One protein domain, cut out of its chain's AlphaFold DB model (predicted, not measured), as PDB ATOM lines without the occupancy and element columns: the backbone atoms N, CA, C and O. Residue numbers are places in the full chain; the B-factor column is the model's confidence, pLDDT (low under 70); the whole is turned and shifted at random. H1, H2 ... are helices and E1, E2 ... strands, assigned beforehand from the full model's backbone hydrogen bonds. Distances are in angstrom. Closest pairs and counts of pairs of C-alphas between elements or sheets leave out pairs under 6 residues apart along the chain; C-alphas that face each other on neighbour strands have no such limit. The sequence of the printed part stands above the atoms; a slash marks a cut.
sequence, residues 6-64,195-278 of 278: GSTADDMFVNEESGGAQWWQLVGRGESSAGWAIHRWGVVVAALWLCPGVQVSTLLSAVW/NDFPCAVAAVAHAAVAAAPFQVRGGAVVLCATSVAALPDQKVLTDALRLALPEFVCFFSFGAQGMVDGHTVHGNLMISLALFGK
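This is residues 6 to 64 and 195 to 278 of the 278 residues of the protein "Hypothetical protein" of Dictyocha speculum (UniProt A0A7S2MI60). A twisted wall of four strands, E3, E8, E4 and E5, has helices H2 and H4 side by side over one face, while the hairpin E6 E7 packs near the ends of E3 and E4 and the beginning of E8. A loose first part, with the short helix H1 and the hairpin E1 E2, lies off to the side, joined to the sheet by the long link of residues 40 to 54. The printed part has 143 residues, with the named elements H1 E1 E2 E3 H2 E4 H3 H4 E5 E6 E7 E8 along it; the class is mixed, helices and strands. The large sheet, order E3 E8 E4 E5, is mixed, and the two hairpins are antiparallel. The whole is only just compact, close to loose, with a radius of gyration of the C-alphas of 17.0 A and spans of 44 by 40 by 30 A.

H1, residues 11 to 14, begins at C-alpha 11 (44.691, -51.423, 0.960). E1 is residues 25 to 28, E2 36 to 39, and E3 55 to 61, 20.2 A. H2 is residues 197 to 210, 20.0 A. E4, residues 216 to 224, 23.2 A, begins at C-alpha 216 (48.353, -86.340, 4.946). H3 is residues 225 to 229, H4 235 to 242, E5 248 to 253, 16.2 A, E6 256 to 260, and E7 263 to 267. E8, residues 271 to 277, 19.6 A, ends at C-alpha 277 (49.625, -86.801, 0.792).

E3 and E8 are antiparallel, with N 57 and O 275 at 3.0 A. E8 and E4 are antiparallel, with N 220 and O 274 at 2.8 A. E4 and E5 are parallel, with N 251 and O 221 at 2.8 A. With H3 and H4 they form a strand-helix-strand unit, two parallel neighbours with helices between, with a right-handed crossover. H2 and H4 on one face of the sheet make two layers. H2's height over the sheet is 9.4 A. H2 and H4 touch at a shallow tilt of 16 degrees, the same way, closest at the C-alphas of Pro 198 and Leu 237, 5.2 A. H3 only grazes the sheet. The closest C-alphas of E3 and E6 are those of Leu 60 and Gly 258, 5.2 A. In the hairpin E6 and E7, N 258 and O 265 are 3.0 A apart; in the hairpin E1 and E2, N 27 and O 37 are 2.9 A apart. H1 and E1 are each apart from E4, for instance. Every O i to N i+4 pair is within hydrogen-bond range in H2, H3 and H4; H1 is too short for one.

The two C-alphas farthest apart, Gly 19 and Gly 53, are 50.4 A apart. Residues 65 to 194 are not printed; C-alphas 64 and 195 are 12.6 A apart across this cut. The link from E2 to E3 is long. Mean pLDDT of the printed part is 86.3; residues 11 to 22 and 29 to 36 are under 70.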
ATOM      1  N   GLY A   6      47.427 -66.081  -0.471       91.88
ATOM      2  CA  GLY A   6      46.935 -64.890   0.208       91.88
ATOM      3  C   GLY A   6      47.468 -63.606  -0.414       91.88
ATOM      4  O   GLY A   6      48.302 -63.638  -1.320       91.88
ATOM      5  N   SER A   7      46.978 -62.477   0.085       89.12
ATOM      6  CA  SER A   7      47.360 -61.149  -0.402       89.12
ATOM      7  C   SER A   7      48.668 -60.682   0.242       89.12
ATOM      8  O   SER A   7      48.871 -60.833   1.448       89.12
ATOM      9  N   THR A   8      49.566 -60.102  -0.556       83.50
ATOM     10  CA  THR A   8      50.887 -59.634  -0.092       83.50
ATOM     11  C   THR A   8      50.819 -58.378   0.775       83.50
ATOM     12  O   THR A   8      51.712 -58.153   1.584       83.50
ATOM     13  N   ALA A   9      49.779 -57.568   0.606       79.19
ATOM     14  CA  ALA A   9      49.517 -56.349   1.360       79.19
ATOM     15  C   ALA A   9      48.004 -56.100   1.415       79.19
ATOM     16  O   ALA A   9      47.252 -56.706   0.647       79.19
ATOM     17  N   ASP A  10      47.579 -55.217   2.314       75.00
ATOM     18  CA  ASP A  10      46.226 -54.668   2.322       75.00
ATOM     19  C   ASP A  10      46.181 -53.251   1.718       75.00
ATOM     20  O   ASP A  10      47.207 -52.620   1.442       75.00
ATOM     21  N   ASP A  11      44.961 -52.743   1.537       66.50
ATOM     22  CA  ASP A  11      44.691 -51.423   0.960       66.50
ATOM     23  C   ASP A  11      45.113 -50.252   1.879       66.50
ATOM     24  O   ASP A  11      45.026 -49.090   1.475       66.50
ATOM     25  N   MET A  12      45.557 -50.501   3.120       61.28
ATOM     26  CA  MET A  12      46.049 -49.450   4.022       61.28
ATOM     27  C   MET A  12      47.494 -49.073   3.724       61.28
ATOM     28  O   MET A  12      47.824 -47.888   3.779       61.28
ATOM     29  N   PHE A  13      48.330 -50.017   3.286       55.19
ATOM     30  CA  PHE A  13      49.678 -49.723   2.773       55.19
ATOM     31  C   PHE A  13      49.678 -49.023   1.400       55.19
ATOM     32  O   PHE A  13      50.707 -48.981   0.735       55.19
ATOM     33  N   VAL A  14      48.532 -48.530   0.921       50.44
ATOM     34  CA  VAL A  14      48.401 -47.854  -0.385       50.44
ATOM     35  C   VAL A  14      47.958 -46.395  -0.241       50.44
ATOM     36  O   VAL A  14      48.130 -45.620  -1.181       50.44
ATOM     37  N   ASN A  15      47.441 -45.996   0.927       45.75
ATOM     38  CA  ASN A  15      46.784 -44.701   1.116       45.75
ATOM     39  C   ASN A  15      47.666 -43.680   1.863       45.75
ATOM     40  O   ASN A  15      48.539 -44.037   2.656       45.75
ATOM     41  N   GLU A  16      47.406 -42.389   1.619       45.31
ATOM     42  CA  GLU A  16      48.169 -41.239   2.144       45.31
ATOM     43  C   GLU A  16      48.268 -41.203   3.682       45.31
ATOM     44  O   GLU A  16      49.257 -40.711   4.223       45.31
ATOM     45  N   GLU A  17      47.300 -41.791   4.392       48.03
ATOM     46  CA  GLU A  17      47.263 -41.845   5.862       48.03
ATOM     47  C   GLU A  17      48.386 -42.693   6.484       48.03
ATOM     48  O   GLU A  17      48.797 -42.429   7.613       48.03
ATOM     49  N   SER A  18      48.965 -43.641   5.739       48.84
ATOM     50  CA  SER A  18      50.133 -44.427   6.174       48.84
ATOM     51  C   SER A  18      51.458 -43.663   6.034       48.84
ATOM     52  O   SER A  18      52.525 -44.274   5.979       48.84
ATOM     53  N   GLY A  19      51.410 -42.333   5.893       50.78
ATOM     54  CA  GLY A  19      52.588 -41.499   5.644       50.78
ATOM     55  C   GLY A  19      53.244 -41.773   4.286       50.78
ATOM     56  O   GLY A  19      54.440 -41.547   4.127       50.78
ATOM     57  N   GLY A  20      52.486 -42.302   3.318       52.28
ATOM     58  CA  GLY A  20      53.003 -42.649   1.994       52.28
ATOM     59  C   GLY A  20      53.745 -43.986   1.916       52.28
ATOM     60  O   GLY A  20      54.433 -44.222   0.921       52.28
ATOM     61  N   ALA A  21      53.612 -44.870   2.915       55.75
ATOM     62  CA  ALA A  21      54.032 -46.260   2.756       55.75
ATOM     63  C   ALA A  21      53.344 -46.856   1.516       55.75
ATOM     64  O   ALA A  21      52.144 -46.681   1.325       55.75
ATOM     65  N   GLN A  22      54.124 -47.506   0.658       67.50
ATOM     66  CA  GLN A  22      53.641 -48.217  -0.519       67.50
ATOM     67  C   GLN A  22      54.072 -49.677  -0.401       67.50
ATOM     68  O   GLN A  22      55.064 -49.990   0.259       67.50
ATOM     69  N   TRP A  23      53.343 -50.573  -1.059       75.94
ATOM     70  CA  TRP A  23      53.770 -51.955  -1.232       75.94
ATOM     71  C   TRP A  23      54.147 -52.224  -2.684       75.94
ATOM     72  O   TRP A  23      53.648 -51.589  -3.620       75.94
ATOM     73  N   TRP A  24      55.029 -53.203  -2.851       78.75
ATOM     74  CA  TRP A  24      55.490 -53.661  -4.148       78.75
ATOM     75  C   TRP A  24      55.730 -55.167  -4.121       78.75
ATOM     76  O   TRP A  24      56.210 -55.716  -3.131       78.75
ATOM     77  N   GLN A  25      55.435 -55.826  -5.235       83.81
ATOM     78  CA  GLN A  25      55.877 -57.185  -5.523       83.81
ATOM     79  C   GLN A  25      57.108 -57.117  -6.425       83.81
ATOM     80  O   GLN A  25      57.062 -56.514  -7.500       83.81
ATOM     81  N   LEU A  26      58.200 -57.736  -5.977       83.50
ATOM     82  CA  LEU A  26      59.424 -57.899  -6.755       83.50
ATOM     83  C   LEU A  26      59.378 -59.248  -7.467       83.50
ATOM     84  O   LEU A  26      59.238 -60.289  -6.824       83.50
ATOM     85  N   VAL A  27      59.501 -59.232  -8.789       80.19
ATOM     86  CA  VAL A  27      59.459 -60.437  -9.620       80.19
ATOM     87  C   VAL A  27      60.740 -60.515 -10.435       80.19
ATOM     88  O   VAL A  27      61.043 -59.604 -11.201       80.19
ATOM     89  N   GLY A  28      61.493 -61.602 -10.290       77.38
ATOM     90  CA  GLY A  28      62.644 -61.870 -11.148       77.38
ATOM     91  C   GLY A  28      62.201 -62.389 -12.518       77.38
ATOM     92  O   GLY A  28      61.390 -63.310 -12.605       77.38
ATOM     93  N   ARG A  29      62.742 -61.824 -13.599       67.00
ATOM     94  CA  ARG A  29      62.644 -62.344 -14.969       67.00
ATOM     95  C   ARG A  29      64.025 -62.823 -15.432       67.00
ATOM     96  O   ARG A  29      64.829 -62.021 -15.892       67.00
ATOM     97  N   GLY A  30      64.267 -64.132 -15.374       63.59
ATOM     98  CA  GLY A  30      65.434 -64.776 -15.997       63.59
ATOM     99  C   GLY A  30      66.804 -64.478 -15.359       63.59
ATOM    100  O   GLY A  30      66.909 -63.771 -14.365       63.59
ATOM    101  N   GLU A  31      67.853 -65.074 -15.939       58.41
ATOM    102  CA  GLU A  31      69.182 -65.308 -15.333       58.41
ATOM    103  C   GLU A  31      70.105 -64.084 -15.168       58.41
ATOM    104  O   GLU A  31      71.214 -64.230 -14.659       58.41
ATOM    105  N   SER A  32      69.700 -62.872 -15.563       56.16
ATOM    106  CA  SER A  32      70.554 -61.682 -15.418       56.16
ATOM    107  C   SER A  32      70.067 -60.741 -14.315       56.16
ATOM    108  O   SER A  32      68.871 -60.550 -14.095       56.16
ATOM    109  N   SER A  33      71.011 -60.085 -13.635       56.00
ATOM    110  CA  SER A  33      70.763 -59.092 -12.577       56.00
ATOM    111  C   SER A  33      69.980 -57.848 -13.039       56.00
ATOM    112  O   SER A  33      69.588 -57.037 -12.204       56.00
ATOM    113  N   ALA A  34      69.693 -57.720 -14.340       56.94
ATOM    114  CA  ALA A  34      68.844 -56.685 -14.934       56.94
ATOM    115  C   ALA A  34      67.349 -57.078 -15.035       56.94
ATOM    116  O   ALA A  34      66.537 -56.278 -15.494       56.94
ATOM    117  N   GLY A  35      66.969 -58.295 -14.629       60.78
ATOM    118  CA  GLY A  35      65.648 -58.882 -14.882       60.78
ATOM    119  C   GLY A  35      64.540 -58.596 -13.862       60.78
ATOM    120  O   GLY A  35      63.486 -59.217 -13.941       60.78
ATOM    121  N   TRP A  36      64.721 -57.720 -12.876       69.44
ATOM    122  CA  TRP A  36      63.692 -57.506 -11.847       69.44
ATOM    123  C   TRP A  36      62.578 -56.569 -12.332       69.44
ATOM    124  O   TRP A  36      62.841 -55.476 -12.827       69.44
ATOM    125  N   ALA A  37      61.323 -56.982 -12.151       75.44
ATOM    126  CA  ALA A  37      60.141 -56.155 -12.354       75.44
ATOM    127  C   ALA A  37      59.473 -55.838 -11.010       75.44
ATOM    128  O   ALA A  37      59.386 -56.692 -10.127       75.44
ATOM    129  N   ILE A  38      58.991 -54.602 -10.873       79.94
ATOM    130  CA  ILE A  38      58.295 -54.112  -9.683       79.94
ATOM    131  C   ILE A  38      56.833 -53.870 -10.053       79.94
ATOM    132  O   ILE A  38      56.541 -53.076 -10.949       79.94
ATOM    133  N   HIS A  39      55.912 -54.533  -9.357       80.50
ATOM    134  CA  HIS A  39      54.475 -54.404  -9.594       80.50
ATOM    135  C   HIS A  39      53.743 -53.904  -8.342       80.50
ATOM    136  O   HIS A  39      54.037 -54.334  -7.231       80.50
ATOM    137  N   ARG A  40      52.775 -52.997  -8.540       76.12
ATOM    138  CA  ARG A  40      51.878 -52.466  -7.488       76.12
ATOM    139  C   ARG A  40      50.437 -52.972  -7.592       76.12
ATOM    140  O   ARG A  40      49.644 -52.746  -6.698       76.12
ATOM    141  N   TRP A  41      50.101 -53.616  -8.707       76.50
ATOM    142  CA  TRP A  41      48.775 -54.157  -9.013       76.50
ATOM    143  C   TRP A  41      48.981 -55.487  -9.729       76.50
ATOM    144  O   TRP A  41      48.809 -55.599 -10.941       76.50
ATOM    145  N   GLY A  42      49.521 -56.454  -8.991       77.31
ATOM    146  CA  GLY A  42      49.977 -57.726  -9.532       77.31
ATOM    147  C   GLY A  42      49.334 -58.909  -8.825       77.31
ATOM    148  O   GLY A  42      49.079 -58.879  -7.623       77.31
ATOM    149  N   VAL A  43      49.112 -59.969  -9.595       83.12
ATOM    150  CA  VAL A  43      48.847 -61.307  -9.072       83.12
ATOM    151  C   VAL A  43      50.066 -62.157  -9.399       83.12
ATOM    152  O   VAL A  43      50.447 -62.275 -10.564       83.12
ATOM    153  N   VAL A  44      50.684 -62.740  -8.372       83.38
ATOM    154  CA  VAL A  44      51.765 -63.715  -8.537       83.38
ATOM    155  C   VAL A  44      51.157 -65.108  -8.455       83.38
ATOM    156  O   VAL A  44      50.557 -65.466  -7.445       83.38
ATOM    157  N   VAL A  45      51.314 -65.892  -9.520       85.69
ATOM    158  CA  VAL A  45      50.852 -67.283  -9.571       85.69
ATOM    159  C   VAL A  45      52.067 -68.200  -9.536       85.69
ATOM    160  O   VAL A  45      52.901 -68.162 -10.439       85.69
ATOM    161  N   ALA A  46      52.153 -69.032  -8.502       83.81
ATOM    162  CA  ALA A  46      53.114 -70.124  -8.418       83.81
ATOM    163  C   ALA A  46      52.384 -71.452  -8.652       83.81
ATOM    164  O   ALA A  46      51.379 -71.735  -8.000       83.81
ATOM    165  N   ALA A  47      52.881 -72.265  -9.585       88.19
ATOM    166  CA  ALA A  47      52.339 -73.588  -9.870       88.19
ATOM    167  C   ALA A  47      53.255 -74.664  -9.277       88.19
ATOM    168  O   ALA A  47      54.460 -74.667  -9.525       88.19
ATOM    169  N   LEU A  48      52.678 -75.588  -8.508       88.19
ATOM    170  CA  LEU A  48      53.391 -76.731  -7.944       88.19
ATOM    171  C   LEU A  48      53.071 -77.976  -8.771       88.19
ATOM    172  O   LEU A  48      51.921 -78.414  -8.819       88.19
ATOM    173  N   TRP A  49      54.088 -78.552  -9.416       90.31
ATOM    174  CA  TRP A  49      53.963 -79.850 -10.075       90.31
ATOM    175  C   TRP A  49      54.235 -80.960  -9.063       90.31
ATOM    176  O   TRP A  49      55.358 -81.112  -8.582       90.31
ATOM    177  N   LEU A  50      53.199 -81.719  -8.713       91.88
ATOM    178  CA  LEU A  50      53.303 -82.771  -7.708       91.88
ATOM    179  C   LEU A  50      53.827 -84.072  -8.327       91.88
ATOM    180  O   LEU A  50      53.510 -84.411  -9.468       91.88
ATOM    181  N   CYS A  51      54.625 -84.819  -7.562       94.12
ATOM    182  CA  CYS A  51      55.072 -86.150  -7.966       94.12
ATOM    183  C   CYS A  51      53.870 -87.077  -8.235       94.12
ATOM    184  O   CYS A  51      52.840 -86.947  -7.564       94.12
ATOM    185  N   PRO A  52      53.998 -88.066  -9.139       94.00
ATOM    186  CA  PRO A  52      52.937 -89.035  -9.388       94.00
ATOM    187  C   PRO A  52      52.418 -89.688  -8.099       94.00
ATOM    188  O   PRO A  52      53.192 -90.122  -7.239       94.00
ATOM    189  N   GLY A  53      51.092 -89.743  -7.970       91.94
ATOM    190  CA  GLY A  53      50.398 -90.303  -6.809       91.94
ATOM    191  C   GLY A  53      50.302 -89.377  -5.595       91.94
ATOM    192  O   GLY A  53      49.672 -89.769  -4.624       91.94
ATOM    193  N   VAL A  54      50.891 -88.174  -5.620       95.81
ATOM    194  CA  VAL A  54      50.652 -87.172  -4.572       95.81
ATOM    195  C   VAL A  54      49.336 -86.453  -4.852       95.81
ATOM    196  O   VAL A  54      49.141 -85.874  -5.921       95.81
ATOM    197  N   GLN A  55      48.443 -86.477  -3.871       95.94
ATOM    198  CA  GLN A  55      47.164 -85.786  -3.891       95.94
ATOM    199  C   GLN A  55      47.236 -84.496  -3.073       95.94
ATOM    200  O   GLN A  55      48.079 -84.340  -2.188       95.94
ATOM    201  N   VAL A  56      46.336 -83.567  -3.391       95.44
ATOM    202  CA  VAL A  56      46.204 -82.284  -2.704       95.44
ATOM    203  C   VAL A  56      44.742 -82.011  -2.364       95.44
ATOM    204  O   VAL A  56      43.849 -82.260  -3.174       95.44
ATOM    205  N   SER A  57      44.515 -81.487  -1.165       94.81
ATOM    206  CA  SER A  57      43.224 -80.975  -0.703       94.81
ATOM    207  C   SER A  57      43.413 -79.557  -0.174       94.81
ATOM    208  O   SER A  57      44.471 -79.244   0.373       94.81
ATOM    209  N   THR A  58      42.416 -78.693  -0.341       95.19
ATOM    210  CA  THR A  58      42.459 -77.309   0.149       95.19
ATOM    211  C   THR A  58      41.252 -76.992   1.008       95.19
ATOM    212  O   THR A  58      40.143 -77.401   0.670       95.19
ATOM    213  N   LEU A  59      41.459 -76.201   2.057       94.88
ATOM    214  CA  LEU A  59      40.402 -75.679   2.918       94.88
ATOM    215  C   LEU A  59      40.575 -74.170   3.080       94.88
ATOM    216  O   LEU A  59      41.686 -73.710   3.328       94.88
ATOM    217  N   LEU A  60      39.478 -73.419   3.010       94.44
ATOM    218  CA  LEU A  60      39.398 -72.040   3.487       94.44
ATOM    219  C   LEU A  60      38.348 -71.988   4.598       94.44
ATOM    220  O   LEU A  60      37.209 -72.388   4.372       94.44
ATOM    221  N   SER A  61      38.720 -71.512   5.785       93.00
ATOM    222  CA  SER A  61      37.818 -71.491   6.940       93.00
ATOM    223  C   SER A  61      38.015 -70.261   7.817       93.00
ATOM    224  O   SER A  61      39.053 -69.598   7.789       93.00
ATOM    225  N   ALA A  62      36.993 -69.974   8.613       91.38
ATOM    226  CA  ALA A  62      37.062 -69.093   9.766       91.38
ATOM    227  C   ALA A  62      37.507 -69.886  11.008       91.38
ATOM    228  O   ALA A  62      37.332 -71.105  11.058       91.38
ATOM    229  N   VAL A  63      38.044 -69.192  12.013       92.19
ATOM    230  CA  VAL A  63      38.427 -69.768  13.324       92.19
ATOM    231  C   VAL A  63      37.709 -69.078  14.491       92.19
ATOM    232  O   VAL A  63      38.118 -69.189  15.642       92.19
ATOM    233  N   TRP A  64      36.655 -68.318  14.193       92.81
ATOM    234  CA  TRP A  64      35.988 -67.427  15.141       92.81
ATOM    235  C   TRP A  64      34.716 -68.063  15.685       92.81
ATOM    236  O   TRP A  64      33.915 -68.605  14.925       92.81
ATOM    237  N   ASN A 195      44.090 -66.556  23.854       88.06
ATOM    238  CA  ASN A 195      44.484 -67.865  24.384       88.06
ATOM    239  C   ASN A 195      43.850 -69.041  23.623       88.06
ATOM    240  O   ASN A 195      44.439 -70.115  23.569       88.06
ATOM    241  N   ASP A 196      42.684 -68.831  23.008       89.31
ATOM    242  CA  ASP A 196      41.924 -69.882  22.323       89.31
ATOM    243  C   ASP A 196      42.230 -69.931  20.822       89.31
ATOM    244  O   ASP A 196      42.066 -70.970  20.183       89.31
ATOM    245  N   PHE A 197      42.697 -68.817  20.247       92.75
ATOM    246  CA  PHE A 197      42.984 -68.698  18.820       92.75
ATOM    247  C   PHE A 197      43.928 -69.799  18.291       92.75
ATOM    248  O   PHE A 197      43.593 -70.404  17.270       92.75
ATOM    249  N   PRO A 198      45.049 -70.149  18.961       94.31
ATOM    250  CA  PRO A 198      45.912 -71.238  18.497       94.31
ATOM    251  C   PRO A 198      45.205 -72.599  18.490       94.31
ATOM    252  O   PRO A 198      45.368 -73.373  17.547       94.31
ATOM    253  N   CYS A 199      44.376 -72.869  19.501       93.44
ATOM    254  CA  CYS A 199      43.577 -74.091  19.578       93.44
ATOM    255  C   CYS A 199      42.524 -74.145  18.464       93.44
ATOM    256  O   CYS A 199      42.350 -75.191  17.845       93.44
ATOM    257  N   ALA A 200      41.866 -73.024  18.155       94.50
ATOM    258  CA  ALA A 200      40.900 -72.941  17.059       94.50
ATOM    259  C   ALA A 200      41.562 -73.177  15.688       94.50
ATOM    260  O   ALA A 200      41.035 -73.921  14.860       94.50
ATOM    261  N   VAL A 201      42.754 -72.609  15.470       95.81
ATOM    262  CA  VAL A 201      43.581 -72.869  14.279       95.81
ATOM    263  C   VAL A 201      43.926 -74.357  14.159       95.81
ATOM    264  O   VAL A 201      43.740 -74.944  13.090       95.81
ATOM    265  N   ALA A 202      44.385 -74.985  15.246       96.19
ATOM    266  CA  ALA A 202      44.710 -76.410  15.259       96.19
ATOM    267  C   ALA A 202      43.476 -77.295  15.027       96.19
ATOM    268  O   ALA A 202      43.560 -78.257  14.270       96.19
ATOM    269  N   ALA A 203      42.323 -76.939  15.598       96.19
ATOM    270  CA  ALA A 203      41.071 -77.666  15.404       96.19
ATOM    271  C   ALA A 203      40.617 -77.646  13.935       96.19
ATOM    272  O   ALA A 203      40.220 -78.681  13.397       96.19
ATOM    273  N   VAL A 204      40.733 -76.499  13.254       96.38
ATOM    274  CA  VAL A 204      40.462 -76.417  11.811       96.38
ATOM    275  C   VAL A 204      41.445 -77.278  11.015       96.38
ATOM    276  O   VAL A 204      41.029 -77.996  10.105       96.38
ATOM    277  N   ALA A 205      42.735 -77.255  11.360       97.62
ATOM    278  CA  ALA A 205      43.731 -78.101  10.707       97.62
ATOM    279  C   ALA A 205      43.451 -79.603  10.926       97.62
ATOM    280  O   ALA A 205      43.504 -80.371   9.968       97.62
ATOM    281  N   HIS A 206      43.077 -80.022  12.140       97.69
ATOM    282  CA  HIS A 206      42.649 -81.395  12.448       97.69
ATOM    283  C   HIS A 206      41.447 -81.824  11.621       97.69
ATOM    284  O   HIS A 206      41.470 -82.901  11.031       97.69
ATOM    285  N   ALA A 207      40.419 -80.979  11.550       97.06
ATOM    286  CA  ALA A 207      39.236 -81.259  10.747       97.06
ATOM    287  C   ALA A 207      39.596 -81.407   9.259       97.06
ATOM    288  O   ALA A 207      39.116 -82.327   8.600       97.06
ATOM    289  N   ALA A 208      40.495 -80.559   8.746       96.75
ATOM    290  CA  ALA A 208      40.986 -80.649   7.373       96.75
ATOM    291  C   ALA A 208      41.745 -81.960   7.110       96.75
ATOM    292  O   ALA A 208      41.536 -82.594   6.077       96.75
ATOM    293  N   VAL A 209      42.604 -82.379   8.047       98.12
ATOM    294  CA  VAL A 209      43.348 -83.645   7.963       98.12
ATOM    295  C   VAL A 209      42.405 -84.842   8.008       98.12
ATOM    296  O   VAL A 209      42.544 -85.748   7.194       98.12
ATOM    297  N   ALA A 210      41.422 -84.831   8.909       97.44
ATOM    298  CA  ALA A 210      40.437 -85.902   9.036       97.44
ATOM    299  C   ALA A 210      39.532 -86.029   7.798       97.44
ATOM    300  O   ALA A 210      39.114 -87.131   7.455       97.44
ATOM    301  N   ALA A 211      39.240 -84.914   7.121       96.50
ATOM    302  CA  ALA A 211      38.443 -84.888   5.896       96.50
ATOM    303  C   ALA A 211      39.253 -85.197   4.620       96.50
ATOM    304  O   ALA A 211      38.665 -85.332   3.544       96.50
ATOM    305  N   ALA A 212      40.586 -85.273   4.696       96.94
ATOM    306  CA  ALA A 212      41.416 -85.527   3.526       96.94
ATOM    307  C   ALA A 212      41.207 -86.967   3.011       96.94
ATOM    308  O   ALA A 212      41.273 -87.913   3.797       96.94
ATOM    309  N   PRO A 213      41.016 -87.181   1.695       95.94
ATOM    310  CA  PRO A 213      40.768 -88.514   1.135       95.94
ATOM    311  C   PRO A 213      42.046 -89.364   0.993       95.94
ATOM    312  O   PRO A 213      42.053 -90.345   0.255       95.94
ATOM    313  N   PHE A 214      43.132 -88.964   1.652       97.38
ATOM    314  CA  PHE A 214      44.469 -89.544   1.564       97.38
ATOM    315  C   PHE A 214      45.212 -89.352   2.892       97.38
ATOM    316  O   PHE A 214      44.856 -88.489   3.700       97.38
ATOM    317  N   GLN A 215      46.288 -90.105   3.112       97.56
ATOM    318  CA  GLN A 215      47.157 -89.919   4.267       97.56
ATOM    319  C   GLN A 215      47.958 -88.622   4.112       97.56
ATOM    320  O   GLN A 215      48.877 -88.524   3.293       97.56
ATOM    321  N   VAL A 216      47.637 -87.622   4.932       98.31
ATOM    322  CA  VAL A 216      48.353 -86.340   4.946       98.31
ATOM    323  C   VAL A 216      49.802 -86.546   5.387       98.31
ATOM    324  O   VAL A 216      50.082 -87.181   6.404       98.31
ATOM    325  N   ARG A 217      50.734 -85.988   4.613       97.50
ATOM    326  CA  ARG A 217      52.182 -86.013   4.868       97.50
ATOM    327  C   ARG A 217      52.756 -84.634   5.151       97.50
ATOM    328  O   ARG A 217      53.745 -84.549   5.865       97.50
ATOM    329  N   GLY A 218      52.119 -83.580   4.650       97.00
ATOM    330  CA  GLY A 218      52.486 -82.214   4.986       97.00
ATOM    331  C   GLY A 218      51.402 -81.203   4.631       97.00
ATOM    332  O   GLY A 218      50.444 -81.529   3.924       97.00
ATOM    333  N   GLY A 219      51.557 -79.975   5.119       96.62
ATOM    334  CA  GLY A 219      50.623 -78.882   4.872       96.62
ATOM    335  C   GLY A 219      51.297 -77.533   4.630       96.62
ATOM    336  O   GLY A 219      52.335 -77.220   5.207       96.62
ATOM    337  N   ALA A 220      50.680 -76.705   3.798       96.38
ATOM    338  CA  ALA A 220      50.975 -75.285   3.701       96.38
ATOM    339  C   ALA A 220      49.803 -74.503   4.301       96.38
ATOM    340  O   ALA A 220      48.652 -74.695   3.908       96.38
ATOM    341  N   VAL A 221      50.091 -73.650   5.278       97.00
ATOM    342  CA  VAL A 221      49.099 -72.894   6.046       97.00
ATOM    343  C   VAL A 221      49.284 -71.407   5.768       97.00
ATOM    344  O   VAL A 221      50.398 -70.894   5.800       97.00
ATOM    345  N   VAL A 222      48.191 -70.708   5.498       96.25
ATOM    346  CA  VAL A 222      48.134 -69.247   5.446       96.25
ATOM    347  C   VAL A 222      47.205 -68.777   6.551       96.25
ATOM    348  O   VAL A 222      46.055 -69.215   6.630       96.25
ATOM    349  N   LEU A 223      47.707 -67.873   7.385       94.88
ATOM    350  CA  LEU A 223      46.937 -67.165   8.403       94.88
ATOM    351  C   LEU A 223      46.974 -65.665   8.130       94.88
ATOM    352  O   LEU A 223      47.961 -65.128   7.626       94.88
ATOM    353  N   CYS A 224      45.901 -64.969   8.499       91.75
ATOM    354  CA  CYS A 224      45.875 -63.520   8.388       91.75
ATOM    355  C   CYS A 224      46.861 -62.879   9.380       91.75
ATOM    356  O   CYS A 224      46.778 -63.106  10.590       91.75
ATOM    357  N   ALA A 225      47.779 -62.057   8.873       89.50
ATOM    358  CA  ALA A 225      48.851 -61.443   9.650       89.50
ATOM    359  C   ALA A 225      48.334 -60.573  10.803       89.50
ATOM    360  O   ALA A 225      48.951 -60.547  11.864       89.50
ATOM    361  N   THR A 226      47.187 -59.906  10.638       86.62
ATOM    362  CA  THR A 226      46.606 -59.048  11.684       86.62
ATOM    363  C   THR A 226      46.144 -59.852  12.898       86.62
ATOM    364  O   THR A 226      46.409 -59.445  14.026       86.62
ATOM    365  N   SER A 227      45.538 -61.024  12.697       89.06
ATOM    366  CA  SER A 227      45.161 -61.931  13.791       89.06
ATOM    367  C   SER A 227      46.380 -62.513  14.503       89.06
ATOM    368  O   SER A 227      46.395 -62.628  15.723       89.06
ATOM    369  N   VAL A 228      47.432 -62.845  13.750       90.88
ATOM    370  CA  VAL A 228      48.682 -63.372  14.317       90.88
ATOM    371  C   VAL A 228      49.441 -62.298  15.102       90.88
ATOM    372  O   VAL A 228      50.013 -62.594  16.148       90.88
ATOM    373  N   ALA A 229      49.411 -61.045  14.646       87.88
ATOM    374  CA  ALA A 229      50.013 -59.909  15.346       87.88
ATOM    375  C   ALA A 229      49.318 -59.579  16.681       87.88
ATOM    376  O   ALA A 229      49.895 -58.877  17.511       87.88
ATOM    377  N   ALA A 230      48.095 -60.075  16.900       86.44
ATOM    378  CA  ALA A 230      47.392 -59.949  18.174       86.44
ATOM    379  C   ALA A 230      47.864 -60.967  19.231       86.44
ATOM    380  O   ALA A 230      47.511 -60.835  20.405       86.44
ATOM    381  N   LEU A 231      48.648 -61.978  18.837       86.62
ATOM    382  CA  LEU A 231      49.218 -62.956  19.761       86.62
ATOM    383  C   LEU A 231      50.474 -62.395  20.446       86.62
ATOM    384  O   LEU A 231      51.261 -61.699  19.804       86.62
ATOM    385  N   PRO A 232      50.710 -62.735  21.727       84.50
ATOM    386  CA  PRO A 232      51.909 -62.302  22.442       84.50
ATOM    387  C   PRO A 232      53.186 -62.984  21.927       84.50
ATOM    388  O   PRO A 232      54.258 -62.391  21.991       84.50
ATOM    389  N   ASP A 233      53.072 -64.215  21.425       89.44
ATOM    390  CA  ASP A 233      54.175 -65.014  20.886       89.44
ATOM    391  C   ASP A 233      53.638 -65.927  19.776       89.44
ATOM    392  O   ASP A 233      52.674 -66.657  19.990       89.44
ATOM    393  N   GLN A 234      54.246 -65.910  18.589       86.94
ATOM    394  CA  GLN A 234      53.844 -66.752  17.458       86.94
ATOM    395  C   GLN A 234      54.249 -68.223  17.637       86.94
ATOM    396  O   GLN A 234      53.693 -69.093  16.959       86.94
ATOM    397  N   LYS A 235      55.164 -68.542  18.562       90.50
ATOM    398  CA  LYS A 235      55.562 -69.925  18.860       90.50
ATOM    399  C   LYS A 235      54.368 -70.788  19.268       90.50
ATOM    400  O   LYS A 235      54.326 -71.963  18.902       90.50
ATOM    401  N   VAL A 236      53.370 -70.202  19.934       91.75
ATOM    402  CA  VAL A 236      52.143 -70.909  20.335       91.75
ATOM    403  C   VAL A 236      51.381 -71.480  19.134       91.75
ATOM    404  O   VAL A 236      50.801 -72.556  19.240       91.75
ATOM    405  N   LEU A 237      51.426 -70.814  17.970       93.25
ATOM    406  CA  LEU A 237      50.821 -71.328  16.737       93.25
ATOM    407  C   LEU A 237      51.604 -72.510  16.187       93.25
ATOM    408  O   LEU A 237      51.005 -73.488  15.753       93.25
ATOM    409  N   THR A 238      52.934 -72.434  16.220       93.62
ATOM    410  CA  THR A 238      53.791 -73.545  15.802       93.62
ATOM    411  C   THR A 238      53.532 -74.776  16.665       93.62
ATOM    412  O   THR A 238      53.380 -75.873  16.133       93.62
ATOM    413  N   ASP A 239      53.454 -74.605  17.985       94.50
ATOM    414  CA  ASP A 239      53.194 -75.709  18.909       94.50
ATOM    415  C   ASP A 239      51.790 -76.299  18.696       94.50
ATOM    416  O   ASP A 239      51.652 -77.518  18.628       94.50
ATOM    417  N   ALA A 240      50.770 -75.458  18.488       94.88
ATOM    418  CA  ALA A 240      49.412 -75.914  18.195       94.88
ATOM    419  C   ALA A 240      49.316 -76.658  16.847       94.88
ATOM    420  O   ALA A 240      48.729 -77.737  16.771       94.88
ATOM    421  N   LEU A 241      49.937 -76.134  15.784       96.12
ATOM    422  CA  LEU A 241      49.931 -76.759  14.456       96.12
ATOM    423  C   LEU A 241      50.724 -78.071  14.411       96.12
ATOM    424  O   LEU A 241      50.337 -78.968  13.666       96.12
ATOM    425  N   ARG A 242      51.776 -78.237  15.226       96.12
ATOM    426  CA  ARG A 242      52.508 -79.516  15.355       96.12
ATOM    427  C   ARG A 242      51.646 -80.652  15.888       96.12
ATOM    428  O   ARG A 242      51.909 -81.808  15.578       96.12
ATOM    429  N   LEU A 243      50.626 -80.332  16.679       94.00
ATOM    430  CA  LEU A 243      49.657 -81.331  17.123       94.00
ATOM    431  C   LEU A 243      48.709 -81.735  15.991       94.00
ATOM    432  O   LEU A 243      48.043 -82.761  16.109       94.00
ATOM    433  N   ALA A 244      48.627 -80.943  14.917       95.81
ATOM    434  CA  ALA A 244      47.662 -81.112  13.841       95.81
ATOM    435  C   ALA A 244      48.205 -81.577  12.504       95.81
ATOM    436  O   ALA A 244      47.495 -82.261  11.770       95.81
ATOM    437  N   LEU A 245      49.441 -81.223  12.185       96.94
ATOM    438  CA  LEU A 245      50.057 -81.504  10.901       96.94
ATOM    439  C   LEU A 245      51.386 -82.233  11.125       96.94
ATOM    440  O   LEU A 245      52.158 -81.797  11.979       96.94
ATOM    441  N   PRO A 246      51.689 -83.296  10.350       94.12
ATOM    442  CA  PRO A 246      52.960 -84.013  10.478       94.12
ATOM    443  C   PRO A 246      54.163 -83.112  10.171       94.12
ATOM    444  O   PRO A 246      55.085 -82.990  10.971       94.12
ATOM    445  N   GLU A 247      54.115 -82.442   9.021       96.06
ATOM    446  CA  GLU A 247      55.072 -81.431   8.581       96.06
ATOM    447  C   GLU A 247      54.288 -80.241   8.037       96.06
ATOM    448  O   GLU A 247      53.250 -80.417   7.393       96.06
ATOM    449  N   PHE A 248      54.750 -79.018   8.282       97.00
ATOM    450  CA  PHE A 248      54.078 -77.858   7.717       97.00
ATOM    451  C   PHE A 248      54.995 -76.664   7.501       97.00
ATOM    452  O   PHE A 248      56.015 -76.493   8.168       97.00
ATOM    453  N   VAL A 249      54.553 -75.801   6.595       95.62
ATOM    454  CA  VAL A 249      55.012 -74.421   6.472       95.62
ATOM    455  C   VAL A 249      53.826 -73.495   6.720       95.62
ATOM    456  O   VAL A 249      52.704 -73.792   6.311       95.62
ATOM    457  N   CYS A 250      54.054 -72.387   7.421       94.75
ATOM    458  CA  CYS A 250      53.020 -71.404   7.728       94.75
ATOM    459  C   CYS A 250      53.471 -70.010   7.286       94.75
ATOM    460  O   CYS A 250      54.606 -69.615   7.555       94.75
ATOM    461  N   PHE A 251      52.583 -69.277   6.619       91.75
ATOM    462  CA  PHE A 251      52.814 -67.923   6.127       91.75
ATOM    463  C   PHE A 251      51.751 -66.972   6.671       91.75
ATOM    464  O   PHE A 251      50.584 -67.341   6.827       91.75
ATOM    465  N   PHE A 252      52.148 -65.726   6.915       92.88
ATOM    466  CA  PHE A 252      51.250 -64.676   7.383       92.88
ATOM    467  C   PHE A 252      51.010 -63.669   6.258       92.88
ATOM    468  O   PHE A 252      51.949 -63.019   5.803       92.88
ATOM    469  N   SER A 253      49.763 -63.558   5.796       91.25
ATOM    470  CA  SER A 253      49.363 -62.698   4.671       91.25
ATOM    471  C   SER A 253      48.246 -61.726   5.062       91.25
ATOM    472  O   SER A 253      47.576 -61.888   6.083       91.25
ATOM    473  N   PHE A 254      47.976 -60.721   4.232       87.94
ATOM    474  CA  PHE A 254      46.915 -59.733   4.462       87.94
ATOM    475  C   PHE A 254      45.569 -60.181   3.872       87.94
ATOM    476  O   PHE A 254      44.949 -59.502   3.061       87.94
ATOM    477  N   GLY A 255      45.128 -61.370   4.288       90.00
ATOM    478  CA  GLY A 255      43.957 -62.064   3.746       90.00
ATOM    479  C   GLY A 255      44.355 -63.395   3.120       90.00
ATOM    480  O   GLY A 255      45.465 -63.536   2.598       90.00
ATOM    481  N   ALA A 256      43.470 -64.382   3.219       93.25
ATOM    482  CA  ALA A 256      43.714 -65.735   2.745       93.25
ATOM    483  C   ALA A 256      42.896 -66.015   1.479       93.25
ATOM    484  O   ALA A 256      41.723 -65.650   1.379       93.25
ATOM    485  N   GLN A 257      43.535 -66.682   0.524       92.94
ATOM    486  CA  GLN A 257      42.946 -67.145  -0.721       92.94
ATOM    487  C   GLN A 257      42.804 -68.665  -0.659       92.94
ATOM    488  O   GLN A 257      43.750 -69.377  -0.305       92.94
ATOM    489  N   GLY A 258      41.636 -69.173  -1.027       92.25
ATOM    490  CA  GLY A 258      41.392 -70.607  -1.100       92.25
ATOM    491  C   GLY A 258      40.222 -70.946  -2.008       92.25
ATOM    492  O   GLY A 258      39.799 -70.123  -2.824       92.25
ATOM    493  N   MET A 259      39.703 -72.162  -1.855       89.81
ATOM    494  CA  MET A 259      38.578 -72.681  -2.628       89.81
ATOM    495  C   MET A 259      37.387 -72.968  -1.713       89.81
ATOM    496  O   MET A 259      37.553 -73.597  -0.671       89.81
ATOM    497  N   VAL A 260      36.193 -72.551  -2.131       85.81
ATOM    498  CA  VAL A 260      34.904 -72.884  -1.499       85.81
ATOM    499  C   VAL A 260      33.938 -73.278  -2.615       85.81
ATOM    500  O   VAL A 260      33.801 -72.536  -3.591       85.81
ATOM    501  N   ASP A 261      33.319 -74.455  -2.510       84.38
ATOM    502  CA  ASP A 261      32.459 -75.104  -3.523       84.38
ATOM    503  C   ASP A 261      32.989 -75.008  -4.963       84.38
ATOM    504  O   ASP A 261      32.270 -74.678  -5.899       84.38
ATOM    505  N   GLY A 262      34.287 -75.247  -5.154       84.75
ATOM    506  CA  GLY A 262      34.901 -75.236  -6.487       84.75
ATOM    507  C   GLY A 262      35.226 -73.850  -7.053       84.75
ATOM    508  O   GLY A 262      35.775 -73.772  -8.150       84.75
ATOM    509  N   HIS A 263      34.992 -72.772  -6.303       86.62
ATOM    510  CA  HIS A 263      35.359 -71.414  -6.705       86.62
ATOM    511  C   HIS A 263      36.430 -70.816  -5.802       86.62
ATOM    512  O   HIS A 263      36.471 -71.058  -4.597       86.62
ATOM    513  N   THR A 264      37.262 -69.969  -6.393       88.75
ATOM    514  CA  THR A 264      38.301 -69.221  -5.693       88.75
ATOM    515  C   THR A 264      37.684 -68.094  -4.863       88.75
ATOM    516  O   THR A 264      36.946 -67.263  -5.390       88.75
ATOM    517  N   VAL A 265      37.985 -68.063  -3.563       89.38
ATOM    518  CA  VAL A 265      37.455 -67.085  -2.600       89.38
ATOM    519  C   VAL A 265      38.594 -66.451  -1.815       89.38
ATOM    520  O   VAL A 265      39.509 -67.146  -1.366       89.38
ATOM    521  N   HIS A 266      38.531 -65.129  -1.672       89.00
ATOM    522  CA  HIS A 266      39.402 -64.349  -0.799       89.00
ATOM    523  C   HIS A 266      38.637 -63.964   0.468       89.00
ATOM    524  O   HIS A 266      37.493 -63.508   0.384       89.00
ATOM    525  N   GLY A 267      39.270 -64.091   1.631       89.00
ATOM    526  CA  GLY A 267      38.694 -63.646   2.896       89.00
ATOM    527  C   GLY A 267      39.728 -63.040   3.836       89.00
ATOM    528  O   GLY A 267      40.843 -63.542   3.979       89.00
ATOM    529  N   ASN A 268      39.347 -61.953   4.506       89.00
ATOM    530  CA  ASN A 268      40.120 -61.390   5.610       89.00
ATOM    531  C   ASN A 268      39.881 -62.214   6.875       89.00
ATOM    532  O   ASN A 268      38.781 -62.728   7.069       89.00
ATOM    533  N   LEU A 269      40.891 -62.298   7.749       92.00
ATOM    534  CA  LEU A 269      40.773 -63.015   9.024       92.00
ATOM    535  C   LEU A 269      40.379 -64.498   8.825       92.00
ATOM    536  O   LEU A 269      39.603 -65.059   9.587       92.00
ATOM    537  N   MET A 270      40.898 -65.143   7.777       93.12
ATOM    538  CA  MET A 270      40.656 -66.558   7.470       93.12
ATOM    539  C   MET A 270      41.936 -67.385   7.637       93.12
ATOM    540  O   MET A 270      43.047 -66.844   7.604       93.12
ATOM    541  N   ILE A 271      41.771 -68.701   7.761       94.62
ATOM    542  CA  ILE A 271      42.827 -69.702   7.588       94.62
ATOM    543  C   ILE A 271      42.640 -70.401   6.237       94.62
ATOM    544  O   ILE A 271      41.533 -70.823   5.904       94.62
ATOM    545  N   SER A 272      43.719 -70.528   5.466       95.88
ATOM    546  CA  SER A 272      43.748 -71.315   4.228       95.88
ATOM    547  C   SER A 272      44.796 -72.417   4.337       95.88
ATOM    548  O   SER A 272      45.955 -72.145   4.657       95.88
ATOM    549  N   LEU A 273      44.405 -73.664   4.088       96.56
ATOM    550  CA  LEU A 273      45.291 -74.827   4.113       96.56
ATOM    551  C   LEU A 273      45.372 -75.470   2.734       96.56
ATOM    552  O   LEU A 273      44.354 -75.622   2.061       96.56
ATOM    553  N   ALA A 274      46.567 -75.917   2.364       96.50
ATOM    554  CA  ALA A 274      46.791 -76.919   1.333       96.50
ATOM    555  C   ALA A 274      47.462 -78.133   1.981       96.50
ATOM    556  O   ALA A 274      48.538 -78.007   2.559       96.50
ATOM    557  N   LEU A 275      46.822 -79.297   1.911       97.56
ATOM    558  CA  LEU A 275      47.320 -80.558   2.456       97.56
ATOM    559  C   LEU A 275      47.818 -81.443   1.322       97.56
ATOM    560  O   LEU A 275      47.160 -81.528   0.287       97.56
ATOM    561  N   PHE A 276      48.940 -82.124   1.536       97.31
ATOM    562  CA  PHE A 276      49.590 -82.986   0.550       97.31
ATOM    563  C   PHE A 276      49.783 -84.389   1.118       97.31
ATOM    564  O   PHE A 276      50.163 -84.538   2.283       97.31
ATOM    565  N   GLY A 277      49.549 -85.422   0.311       97.25
ATOM    566  CA  GLY A 277      49.625 -86.801   0.792       97.25
ATOM    567  C   GLY A 277      49.412 -87.869  -0.276       97.25
ATOM    568  O   GLY A 277      49.443 -87.560  -1.467       97.25
ATOM    569  N   LYS A 278      49.259 -89.121   0.162       94.62
ATOM    570  CA  LYS A 278      49.053 -90.314  -0.678       94.62
ATOM    571  C   LYS A 278      47.994 -91.232  -0.092       94.62
ATOM    572  O   LYS A 278      47.851 -91.216   1.149       94.62
TER     573      LYS A 278